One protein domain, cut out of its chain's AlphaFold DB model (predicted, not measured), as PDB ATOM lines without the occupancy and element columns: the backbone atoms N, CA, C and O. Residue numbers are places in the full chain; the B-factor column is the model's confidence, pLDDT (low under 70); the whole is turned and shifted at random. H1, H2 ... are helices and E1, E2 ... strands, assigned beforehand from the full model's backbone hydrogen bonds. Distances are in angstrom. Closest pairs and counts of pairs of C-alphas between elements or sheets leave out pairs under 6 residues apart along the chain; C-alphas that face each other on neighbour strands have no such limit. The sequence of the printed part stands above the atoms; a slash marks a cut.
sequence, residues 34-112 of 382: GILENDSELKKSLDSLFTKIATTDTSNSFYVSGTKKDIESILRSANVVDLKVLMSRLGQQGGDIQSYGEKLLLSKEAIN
ATOM      1  N   GLY A  34      24.924 -60.492 -31.012       81.69
ATOM      2  CA  GLY A  34      25.721 -61.616 -31.497       81.69
ATOM      3  C   GLY A  34      25.127 -62.983 -31.166       81.69
ATOM      4  O   GLY A  34      25.824 -63.980 -31.332       81.69
ATOM      5  N   ILE A  35      23.895 -63.043 -30.655       88.06
ATOM      6  CA  ILE A  35      23.208 -64.269 -30.245       88.06
ATOM      7  C   ILE A  35      22.007 -64.459 -31.165       88.06
ATOM      8  O   ILE A  35      21.144 -63.586 -31.252       88.06
ATOM      9  N   LEU A  36      21.960 -65.595 -31.850       88.25
ATOM     10  CA  LEU A  36      20.826 -65.970 -32.678       88.25
ATOM     11  C   LEU A  36      19.597 -66.232 -31.807       88.25
ATOM     12  O   LEU A  36      19.700 -66.804 -30.716       88.25
ATOM     13  N   GLU A  37      18.426 -65.848 -32.308       88.25
ATOM     14  CA  GLU A  37      17.159 -66.151 -31.648       88.25
ATOM     15  C   GLU A  37      16.935 -67.670 -31.591       88.25
ATOM     16  O   GLU A  37      17.344 -68.414 -32.482       88.25
ATOM     17  N   ASN A  38      16.305 -68.161 -30.522       84.62
ATOM     18  CA  ASN A  38      16.150 -69.605 -30.290       84.62
ATOM     19  C   ASN A  38      15.307 -70.311 -31.364       84.62
ATOM     20  O   ASN A  38      15.412 -71.522 -31.562       84.62
ATOM     21  N   ASP A  39      14.449 -69.565 -32.047       87.06
ATOM     22  CA  ASP A  39      13.610 -70.024 -33.140       87.06
ATOM     23  C   ASP A  39      14.263 -69.878 -34.525       87.06
ATOM     24  O   ASP A  39      13.752 -70.501 -35.462       87.06
ATOM     25  N   SER A  40      15.402 -69.179 -34.640       90.12
ATOM     26  CA  SER A  40      16.179 -69.051 -35.877       90.12
ATOM     27  C   SER A  40      16.488 -70.422 -36.480       90.12
ATOM     28  O   SER A  40      17.033 -71.321 -35.828       90.12
ATOM     29  N   GLU A  41      16.171 -70.578 -37.765       90.12
ATOM     30  CA  GLU A  41      16.509 -71.780 -38.530       90.12
ATOM     31  C   GLU A  41      18.023 -71.976 -38.620       90.12
ATOM     32  O   GLU A  41      18.497 -73.110 -38.543       90.12
ATOM     33  N   LEU A  42      18.787 -70.879 -38.703       91.69
ATOM     34  CA  LEU A  42      20.244 -70.922 -38.672       91.69
ATOM     35  C   LEU A  42      20.743 -71.474 -37.336       91.69
ATOM     36  O   LEU A  42      21.595 -72.362 -37.325       91.69
ATOM     37  N   LYS A  43      20.183 -71.002 -36.215       90.81
ATOM     38  CA  LYS A  43      20.573 -71.475 -34.882       90.81
ATOM     39  C   LYS A  43      20.275 -72.953 -34.702       90.81
ATOM     40  O   LYS A  43      21.166 -73.708 -34.340       90.81
ATOM     41  N   LYS A  44      19.049 -73.375 -35.020       91.06
ATOM     42  CA  LYS A  44      18.627 -74.783 -34.947       91.06
ATOM     43  C   LYS A  44      19.515 -75.681 -35.805       91.06
ATOM     44  O   LYS A  44      19.925 -76.750 -35.357       91.06
ATOM     45  N   SER A  45      19.832 -75.233 -37.019       90.69
ATOM     46  CA  SER A  45      20.683 -75.979 -37.944       90.69
ATOM     47  C   SER A  45      22.119 -76.088 -37.426       90.69
ATOM     48  O   SER A  45      22.683 -77.176 -37.457       90.69
ATOM     49  N   LEU A  46      22.692 -75.010 -36.879       88.94
ATOM     50  CA  LEU A  46      24.024 -75.039 -36.265       88.94
ATOM     51  C   LEU A  46      24.050 -75.883 -34.986       88.94
ATOM     52  O   LEU A  46      24.946 -76.705 -34.830       88.94
ATOM     53  N   ASP A  47      23.061 -75.739 -34.102       88.88
ATOM     54  CA  ASP A  47      22.945 -76.523 -32.867       88.88
ATOM     55  C   ASP A  47      22.860 -78.026 -33.156       88.88
ATOM     56  O   ASP A  47      23.473 -78.820 -32.442       88.88
ATOM     57  N   SER A  48      22.177 -78.423 -34.236       88.19
ATOM     58  CA  SER A  48      22.059 -79.830 -34.641       88.19
ATOM     59  C   SER A  48      23.397 -80.504 -34.981       88.19
ATOM     60  O   SER A  48      23.500 -81.731 -34.927       88.19
ATOM     61  N   LEU A  49      24.439 -79.718 -35.274       85.25
ATOM     62  CA  LEU A  49      25.784 -80.224 -35.555       85.25
ATOM     63  C   LEU A  49      26.564 -80.600 -34.290       85.25
ATOM     64  O   LEU A  49      27.640 -81.192 -34.392       85.25
ATOM     65  N   PHE A  50      26.065 -80.247 -33.102       84.69
ATOM     66  CA  PHE A  50      26.753 -80.471 -31.835       84.69
ATOM     67  C   PHE A  50      25.934 -81.390 -30.937       84.69
ATOM     68  O   PHE A  50      24.889 -81.021 -30.409       84.69
ATOM     69  N   THR A  51      26.450 -82.589 -30.683       79.94
ATOM     70  CA  THR A  51      25.872 -83.492 -29.683       79.94
ATOM     71  C   THR A  51      26.649 -83.358 -28.378       79.94
ATOM     72  O   THR A  51      27.867 -83.539 -28.345       79.94
ATOM     73  N   LYS A  52      25.964 -83.028 -27.280       73.31
ATOM     74  CA  LYS A  52      26.589 -82.962 -25.952       73.31
ATOM     75  C   LYS A  52      26.913 -84.380 -25.474       73.31
ATOM     76  O   LYS A  52      26.004 -85.191 -25.320       73.31
ATOM     77  N   ILE A  53      28.186 -84.674 -25.213       68.00
ATOM     78  CA  ILE A  53      28.584 -85.915 -24.541       68.00
ATOM     79  C   ILE A  53      28.520 -85.629 -23.035       68.00
ATOM     80  O   ILE A  53      29.035 -84.607 -22.582       68.00
ATOM     81  N   ALA A  54      27.834 -86.469 -22.257       57.50
ATOM     82  CA  ALA A  54      27.739 -86.296 -20.807       57.50
ATOM     83  C   ALA A  54      29.141 -86.277 -20.176       57.50
ATOM     84  O   ALA A  54      29.942 -87.170 -20.453       57.50
ATOM     85  N   THR A  55      29.431 -85.286 -19.328       52.81
ATOM     86  CA  THR A  55      30.713 -85.202 -18.624       52.81
ATOM     87  C   THR A  55      30.550 -85.242 -17.115       52.81
ATOM     88  O   THR A  55      29.695 -84.578 -16.530       52.81
ATOM     89  N   THR A  56      31.399 -86.060 -16.501       49.75
ATOM     90  CA  THR A  56      31.748 -86.028 -15.085       49.75
ATOM     91  C   THR A  56      32.662 -84.828 -14.845       49.75
ATOM     92  O   THR A  56      33.712 -84.745 -15.474       49.75
ATOM     93  N   ASP A  57      32.215 -83.917 -13.984       51.47
ATOM     94  CA  ASP A  57      32.891 -82.763 -13.381       51.47
ATOM     95  C   ASP A  57      33.792 -81.863 -14.266       51.47
ATOM     96  O   ASP A  57      34.858 -82.218 -14.758       51.47
ATOM     97  N   THR A  58      33.306 -80.621 -14.411       54.09
ATOM     98  CA  THR A  58      33.983 -79.369 -14.820       54.09
ATOM     99  C   THR A  58      34.583 -79.214 -16.223       54.09
ATOM    100  O   THR A  58      35.190 -78.181 -16.499       54.09
ATOM    101  N   SER A  59      34.317 -80.096 -17.189       55.34
ATOM    102  CA  SER A  59      34.576 -79.799 -18.616       55.34
ATOM    103  C   SER A  59      33.454 -80.328 -19.508       55.34
ATOM    104  O   SER A  59      33.225 -81.525 -19.538       55.34
ATOM    105  N   ASN A  60      32.716 -79.468 -20.223       59.00
ATOM    106  CA  ASN A  60      31.706 -79.907 -21.206       59.00
ATOM    107  C   ASN A  60      32.417 -80.367 -22.493       59.00
ATOM    108  O   ASN A  60      32.956 -79.531 -23.216       59.00
ATOM    109  N   SER A  61      32.386 -81.664 -22.811       64.50
ATOM    110  CA  SER A  61      32.866 -82.187 -24.099       64.50
ATOM    111  C   SER A  61      31.713 -82.329 -25.097       64.50
ATOM    112  O   SER A  61      30.675 -82.910 -24.773       64.50
ATOM    113  N   PHE A  62      31.890 -81.830 -26.318       70.12
ATOM    114  CA  PHE A  62      30.913 -81.949 -27.402       70.12
ATOM    115  C   PHE A  62      31.476 -82.809 -28.533       70.12
ATOM    116  O   PHE A  62      32.662 -82.726 -28.844       70.12
ATOM    117  N   TYR A  63      30.615 -83.605 -29.163       76.50
ATOM    118  CA  TYR A  63      30.901 -84.236 -30.446       76.50
ATOM    119  C   TYR A  63      30.358 -83.354 -31.566       76.50
ATOM    120  O   TYR A  63      29.167 -83.030 -31.571       76.50
ATOM    121  N   VAL A  64      31.217 -82.980 -32.511       79.75
ATOM    122  CA  VAL A  64      30.804 -82.298 -33.741       79.75
ATOM    123  C   VAL A  64      30.457 -83.369 -34.773       79.75
ATOM    124  O   VAL A  64      31.338 -84.109 -35.208       79.75
ATOM    125  N   SER A  65      29.179 -83.483 -35.135       77.19
ATOM    126  CA  SER A  65      28.686 -84.447 -36.131       77.19
ATOM    127  C   SER A  65      28.711 -83.903 -37.564       77.19
ATOM    128  O   SER A  65      28.662 -84.694 -38.502       77.19
ATOM    129  N   GLY A  66      28.795 -82.581 -37.734       74.00
ATOM    130  CA  GLY A  66      28.823 -81.913 -39.037       74.00
ATOM    131  C   GLY A  66      30.207 -81.835 -39.683       74.00
ATOM    132  O   GLY A  66      31.227 -81.713 -39.003       74.00
ATOM    133  N   THR A  67      30.230 -81.841 -41.013       83.94
ATOM    134  CA  THR A  67      31.406 -81.548 -41.844       83.94
ATOM    135  C   THR A  67      31.468 -80.066 -42.230       83.94
ATOM    136  O   THR A  67      30.482 -79.332 -42.127       83.94
ATOM    137  N   LYS A  68      32.615 -79.616 -42.761       86.94
ATOM    138  CA  LYS A  68      32.767 -78.262 -43.326       86.94
ATOM    139  C   LYS A  68      31.676 -77.923 -44.355       86.94
ATOM    140  O   LYS A  68      31.140 -76.818 -44.340       86.94
ATOM    141  N   LYS A  69      31.309 -78.883 -45.214       87.50
ATOM    142  CA  LYS A  69      30.283 -78.708 -46.257       87.50
ATOM    143  C   LYS A  69      28.878 -78.537 -45.686       87.50
ATOM    144  O   LYS A  69      28.090 -77.779 -46.246       87.50
ATOM    145  N   ASP A  70      28.575 -79.209 -44.578       88.69
ATOM    146  CA  ASP A  70      27.276 -79.076 -43.913       88.69
ATOM    147  C   ASP A  70      27.107 -77.651 -43.374       88.69
ATOM    148  O   ASP A  70      26.072 -77.022 -43.580       88.69
ATOM    149  N   ILE A  71      28.170 -77.093 -42.785       88.88
ATOM    150  CA  ILE A  71      28.192 -75.708 -42.297       88.88
ATOM    151  C   ILE A  71      28.080 -74.716 -43.460       88.88
ATOM    152  O   ILE A  71      27.302 -73.770 -43.377       88.88
ATOM    153  N   GLU A  72      28.799 -74.935 -44.563       91.31
ATOM    154  CA  GLU A  72      28.661 -74.113 -45.775       91.31
ATOM    155  C   GLU A  72      27.225 -74.134 -46.323       91.31
ATOM    156  O   GLU A  72      26.694 -73.088 -46.685       91.31
ATOM    157  N   SER A  73      26.567 -75.297 -46.349       91.75
ATOM    158  CA  SER A  73      25.170 -75.412 -46.784       91.75
ATOM    159  C   SER A  73      24.218 -74.651 -45.860       91.75
ATOM    160  O   SER A  73      23.335 -73.944 -46.340       91.75
ATOM    161  N   ILE A  74      24.422 -74.762 -44.545       92.38
ATOM    162  CA  ILE A  74      23.630 -74.055 -43.532       92.38
ATOM    163  C   ILE A  74      23.786 -72.536 -43.685       92.38
ATOM    164  O   ILE A  74      22.794 -71.805 -43.668       92.38
ATOM    165  N   LEU A  75      25.015 -72.052 -43.890       92.69
ATOM    166  CA  LEU A  75      25.290 -70.634 -44.126       92.69
ATOM    167  C   LEU A  75      24.702 -70.144 -45.459       92.69
ATOM    168  O   LEU A  75      24.192 -69.026 -45.522       92.69
ATOM    169  N   ARG A  76      24.691 -70.975 -46.508       92.06
ATOM    170  CA  ARG A  76      24.048 -70.659 -47.798       92.06
ATOM    171  C   ARG A  76      22.537 -70.508 -47.695       92.06
ATOM    172  O   ARG A  76      21.983 -69.601 -48.308       92.06
ATOM    173  N   SER A  77      21.869 -71.346 -46.907       92.00
ATOM    174  CA  SER A  77      20.421 -71.238 -46.680       92.00
ATOM    175  C   SER A  77      20.041 -70.179 -45.644       92.00
ATOM    176  O   SER A  77      18.870 -69.827 -45.534       92.00
ATOM    177  N   ALA A  78      21.007 -69.663 -44.880       92.19
ATOM    178  CA  ALA A  78      20.746 -68.704 -43.819       92.19
ATOM    179  C   ALA A  78      20.096 -67.420 -44.352       92.19
ATOM    180  O   ALA A  78      20.523 -66.840 -45.361       92.19
ATOM    181  N   ASN A  79      19.086 -66.925 -43.644       90.88
ATOM    182  CA  ASN A  79      18.501 -65.635 -43.968       90.88
ATOM    183  C   ASN A  79      19.511 -64.496 -43.677       90.88
ATOM    184  O   ASN A  79      20.471 -64.636 -42.916       90.88
ATOM    185  N   VAL A  80      19.311 -63.339 -44.311       88.19
ATOM    186  CA  VAL A  80      20.229 -62.192 -44.184       88.19
ATOM    187  C   VAL A  80      20.228 -61.606 -42.765       88.19
ATOM    188  O   VAL A  80      21.218 -61.008 -42.351       88.19
ATOM    189  N   VAL A  81      19.132 -61.755 -42.020       88.62
ATOM    190  CA  VAL A  81      18.987 -61.200 -40.667       88.62
ATOM    191  C   VAL A  81      19.862 -61.969 -39.674       88.62
ATOM    192  O   VAL A  81      20.653 -61.354 -38.967       88.62
ATOM    193  N   ASP A  82      19.811 -63.294 -39.696       90.50
ATOM    194  CA  ASP A  82      20.589 -64.193 -38.846       90.50
ATOM    195  C   ASP A  82      22.084 -64.118 -39.169       90.50
ATOM    196  O   ASP A  82      22.924 -64.099 -38.268       90.50
ATOM    197  N   LEU A  83      22.443 -63.983 -40.451       90.19
ATOM    198  CA  LEU A  83      23.834 -63.729 -40.832       90.19
ATOM    199  C   LEU A  83      24.328 -62.381 -40.299       90.19
ATOM    200  O   LEU A  83      25.441 -62.313 -39.783       90.19
ATOM    201  N   LYS A  84      23.506 -61.322 -40.352       88.69
ATOM    202  CA  LYS A  84      23.840 -60.026 -39.734       88.69
ATOM    203  C   LYS A  84      24.024 -60.146 -38.221       88.69
ATOM    204  O   LYS A  84      24.936 -59.520 -37.685       88.69
ATOM    205  N   VAL A  85      23.200 -60.957 -37.551       89.19
ATOM    206  CA  VAL A  85      23.322 -61.236 -36.113       89.19
ATOM    207  C   VAL A  85      24.652 -61.929 -35.806       89.19
ATOM    208  O   VAL A  85      25.381 -61.459 -34.941       89.19
ATOM    209  N   LEU A  86      25.020 -62.995 -36.528       87.44
ATOM    210  CA  LEU A  86      26.314 -63.669 -36.329       87.44
ATOM    211  C   LEU A  86      27.506 -62.755 -36.636       87.44
ATOM    212  O   LEU A  86      28.517 -62.790 -35.935       87.44
ATOM    213  N   MET A  87      27.390 -61.924 -37.672       85.44
ATOM    214  CA  MET A  87      28.436 -60.986 -38.073       85.44
ATOM    215  C   MET A  87      28.685 -59.865 -37.069       85.44
ATOM    216  O   MET A  87      29.788 -59.322 -37.048       85.44
ATOM    217  N   SER A  88      27.695 -59.477 -36.261       87.25
ATOM    218  CA  SER A  88      27.809 -58.273 -35.429       87.25
ATOM    219  C   SER A  88      28.917 -58.354 -34.380       87.25
ATOM    220  O   SER A  88      29.428 -57.321 -33.951       87.25
ATOM    221  N   ARG A  89      29.321 -59.575 -34.003       85.12
ATOM    222  CA  ARG A  89      30.454 -59.861 -33.109       85.12
ATOM    223  C   ARG A  89      31.641 -60.530 -33.807       85.12
ATOM    224  O   ARG A  89      32.489 -61.122 -33.145       85.12
ATOM    225  N   LEU A  90      31.745 -60.442 -35.135       82.94
ATOM    226  CA  LEU A  90      32.901 -60.963 -35.868       82.94
ATOM    227  C   LEU A  90      34.195 -60.295 -35.363       82.94
ATOM    228  O   LEU A  90      34.332 -59.075 -35.408       82.94
ATOM    229  N   GLY A  91      35.140 -61.093 -34.854       74.31
ATOM    230  CA  GLY A  91      36.400 -60.597 -34.282       74.31
ATOM    231  C   GLY A  91      36.287 -59.972 -32.882       74.31
ATOM    232  O   GLY A  91      37.286 -59.481 -32.361       74.31
ATOM    233  N   GLN A  92      35.102 -59.998 -32.262       78.00
ATOM    234  CA  GLN A  92      34.876 -59.588 -30.873       78.00
ATOM    235  C   GLN A  92      34.654 -60.812 -29.974       78.00
ATOM    236  O   GLN A  92      34.334 -61.894 -30.460       78.00
ATOM    237  N   GLN A  93      34.807 -60.641 -28.656       72.94
ATOM    238  CA  GLN A  93      34.475 -61.698 -27.697       72.94
ATOM    239  C   GLN A  93      32.973 -61.712 -27.342       72.94
ATOM    240  O   GLN A  93      32.314 -60.673 -27.220       72.94
ATOM    241  N   GLY A  94      32.433 -62.910 -27.135       77.69
ATOM    242  CA  GLY A  94      31.040 -63.231 -26.852       77.69
ATOM    243  C   GLY A  94      30.202 -63.544 -28.097       77.69
ATOM    244  O   GLY A  94      30.563 -63.215 -29.224       77.69
ATOM    245  N   GLY A  95      29.033 -64.143 -27.872       85.50
ATOM    246  CA  GLY A  95      28.054 -64.458 -28.915       85.50
ATOM    247  C   GLY A  95      28.196 -65.854 -29.526       85.50
ATOM    248  O   GLY A  95      29.113 -66.621 -29.229       85.50
ATOM    249  N   ASP A  96      27.249 -66.174 -30.398       87.81
ATOM    250  CA  ASP A  96      27.098 -67.487 -31.015       87.81
ATOM    251  C   ASP A  96      28.220 -67.786 -32.017       87.81
ATOM    252  O   ASP A  96      28.665 -68.926 -32.100       87.81
ATOM    253  N   ILE A  97      28.766 -66.779 -32.712       86.75
ATOM    254  CA  ILE A  97      29.892 -66.984 -33.638       86.75
ATOM    255  C   ILE A  97      31.150 -67.499 -32.923       86.75
ATOM    256  O   ILE A  97      31.807 -68.407 -33.431       86.75
ATOM    257  N   GLN A  98      31.453 -66.980 -31.725       85.50
ATOM    258  CA  GLN A  98      32.555 -67.482 -30.904       85.50
ATOM    259  C   GLN A  98      32.196 -68.837 -30.286       85.50
ATOM    260  O   GLN A  98      32.992 -69.764 -30.373       85.50
ATOM    261  N   SER A  99      30.990 -68.976 -29.721       85.94
ATOM    262  CA  SER A  99      30.521 -70.227 -29.102       85.94
ATOM    263  C   SER A  99      30.570 -71.414 -30.071       85.94
ATOM    264  O   SER A  99      31.074 -72.484 -29.729       85.94
ATOM    265  N   TYR A 100      30.085 -71.237 -31.302       87.00
ATOM    266  CA  TYR A 100      30.174 -72.260 -32.340       87.00
ATOM    267  C   TYR A 100      31.594 -72.378 -32.898       87.00
ATOM    268  O   TYR A 100      32.054 -73.494 -33.114       87.00
ATOM    269  N   GLY A 101      32.317 -71.268 -33.077       84.19
ATOM    270  CA  GLY A 101      33.704 -71.276 -33.551       84.19
ATOM    271  C   GLY A 101      34.640 -72.096 -32.657       84.19
ATOM    272  O   GLY A 101      35.353 -72.963 -33.151       84.19
ATOM    273  N   GLU A 102      34.585 -71.902 -31.338       82.44
ATOM    274  CA  GLU A 102      35.378 -72.663 -30.362       82.44
ATOM    275  C   GLU A 102      35.041 -74.160 -30.390       82.44
ATOM    276  O   GLU A 102      35.941 -75.000 -30.378       82.44
ATOM    277  N   LYS A 103      33.753 -74.511 -30.503       83.19
ATOM    278  CA  LYS A 103      33.316 -75.911 -30.628       83.19
ATOM    279  C   LYS A 103      33.785 -76.550 -31.938       83.19
ATOM    280  O   LYS A 103      34.134 -77.726 -31.949       83.19
ATOM    281  N   LEU A 104      33.800 -75.794 -33.035       82.12
ATOM    282  CA  LEU A 104      34.220 -76.272 -34.354       82.12
ATOM    283  C   LEU A 104      35.738 -76.422 -34.482       82.12
ATOM    284  O   LEU A 104      36.196 -77.310 -35.200       82.12
ATOM    285  N   LEU A 105      36.526 -75.636 -33.743       78.88
ATOM    286  CA  LEU A 105      37.983 -75.798 -33.666       78.88
ATOM    287  C   LEU A 105      38.400 -77.110 -32.986       78.88
ATOM    288  O   LEU A 105      39.459 -77.646 -33.296       78.88
ATOM    289  N   LEU A 106      37.554 -77.649 -32.104       72.25
ATOM    290  CA  LEU A 106      37.743 -78.956 -31.464       72.25
ATOM    291  C   LEU A 106      37.371 -80.137 -32.381       72.25
ATOM    292  O   LEU A 106      37.558 -81.295 -32.003       72.25
ATOM    293  N   SER A 107      36.829 -79.870 -33.576       71.69
ATOM    294  CA  SER A 107      36.544 -80.908 -34.570       71.69
ATOM    295  C   SER A 107      37.826 -81.441 -35.220       71.69
ATOM    296  O   SER A 107      38.863 -80.777 -35.251       71.69
ATOM    297  N   LYS A 108      37.747 -82.640 -35.810       69.81
ATOM    298  CA  LYS A 108      38.878 -83.318 -36.473       69.81
ATOM    299  C   LYS A 108      39.513 -82.504 -37.616       69.81
ATOM    300  O   LYS A 108      40.665 -82.754 -37.954       69.81
ATOM    301  N   GLU A 109      38.775 -81.565 -38.211       70.00
ATOM    302  CA  GLU A 109      39.187 -80.786 -39.390       70.00
ATOM    303  C   GLU A 109      39.471 -79.301 -39.076       70.00
ATOM    304  O   GLU A 109      39.688 -78.527 -40.000       70.00
ATOM    305  N   ALA A 110      39.499 -78.889 -37.798       77.25
ATOM    306  CA  ALA A 110      39.774 -77.507 -37.367       77.25
ATOM    307  C   ALA A 110      39.041 -76.445 -38.222       77.25
ATOM    308  O   ALA A 110      39.646 -75.637 -38.928       77.25
ATOM    309  N   ILE A 111      37.706 -76.468 -38.183       85.06
ATOM    310  CA  ILE A 111      36.861 -75.643 -39.054       85.06
ATOM    311  C   ILE A 111      36.745 -74.217 -38.500       85.06
ATOM    312  O   ILE A 111      36.280 -74.012 -37.378       85.06
ATOM    313  N   ASN A 112      37.097 -73.219 -39.314       87.50
ATOM    314  CA  ASN A 112      36.953 -71.807 -38.969       87.50
ATOM    315  C   ASN A 112      35.605 -71.244 -39.457       87.50
ATOM    316  O   ASN A 112      35.421 -70.951 -40.639       87.50
TER     317      ASN A 112
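AT A GLANCE: This is residues 34 to 112 of the 382 residues of the protein "Cell surface-anchored protein" of Streptococcus equi subsp. zooepidemicus (UniProt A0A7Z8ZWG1). Four short helices make a small cluster, with a hairpin of two antiparallel strands, E1 and E2, reaching out at one end and H3 at the other; H1 and H2 run side by side. The 79 printed residues include H1, E1, E2, H2, H3 and H4 in that order, mostly helix. The whole is compact, radius of gyration of the C-alphas 12.7 A, and spans 39 by 25 by 24 A.

HOW THE PARTS SIT: H1, residues 41 to 47, touches H2, residues 68 to 77, at a shallow tilt of 19 degrees, opposite ways; their closest C-alphas, Ser 45 and Ile 74, are 6.6 A apart. In the hairpin of E1, residues 50 to 53, and E2, residues 61 to 64, N 51 and O 63 are within hydrogen-bond range at 2.9 A. H3, residues 80 to 87, only just touches H4, residues 96 to 105, with 3 pairs of C-alphas within 8 A, the closest Leu 86 and Ile 97 at 5.6 A. The closest C-alphas of E2 and H4, Val 64 and Leu 104, are 7.0 A apart. In the four helices every O i to N i+4 pair is within hydrogen-bond range.

IN THESE COORDINATES: H1 begins at C-alpha 41 (16.509, -71.780, -38.530) and H4 ends at C-alpha 105 (37.983, -75.798, -33.666). H2 measures 14.6 A from first to last C-alpha, H4 13.9 A.

THE WHOLE: The printed part has no cut and no long link. The C-alphas farthest apart, Thr 56 and Val 80, are 39.3 A apart. The model's pLDDT is under 70 at residues 53 to 61 and 108.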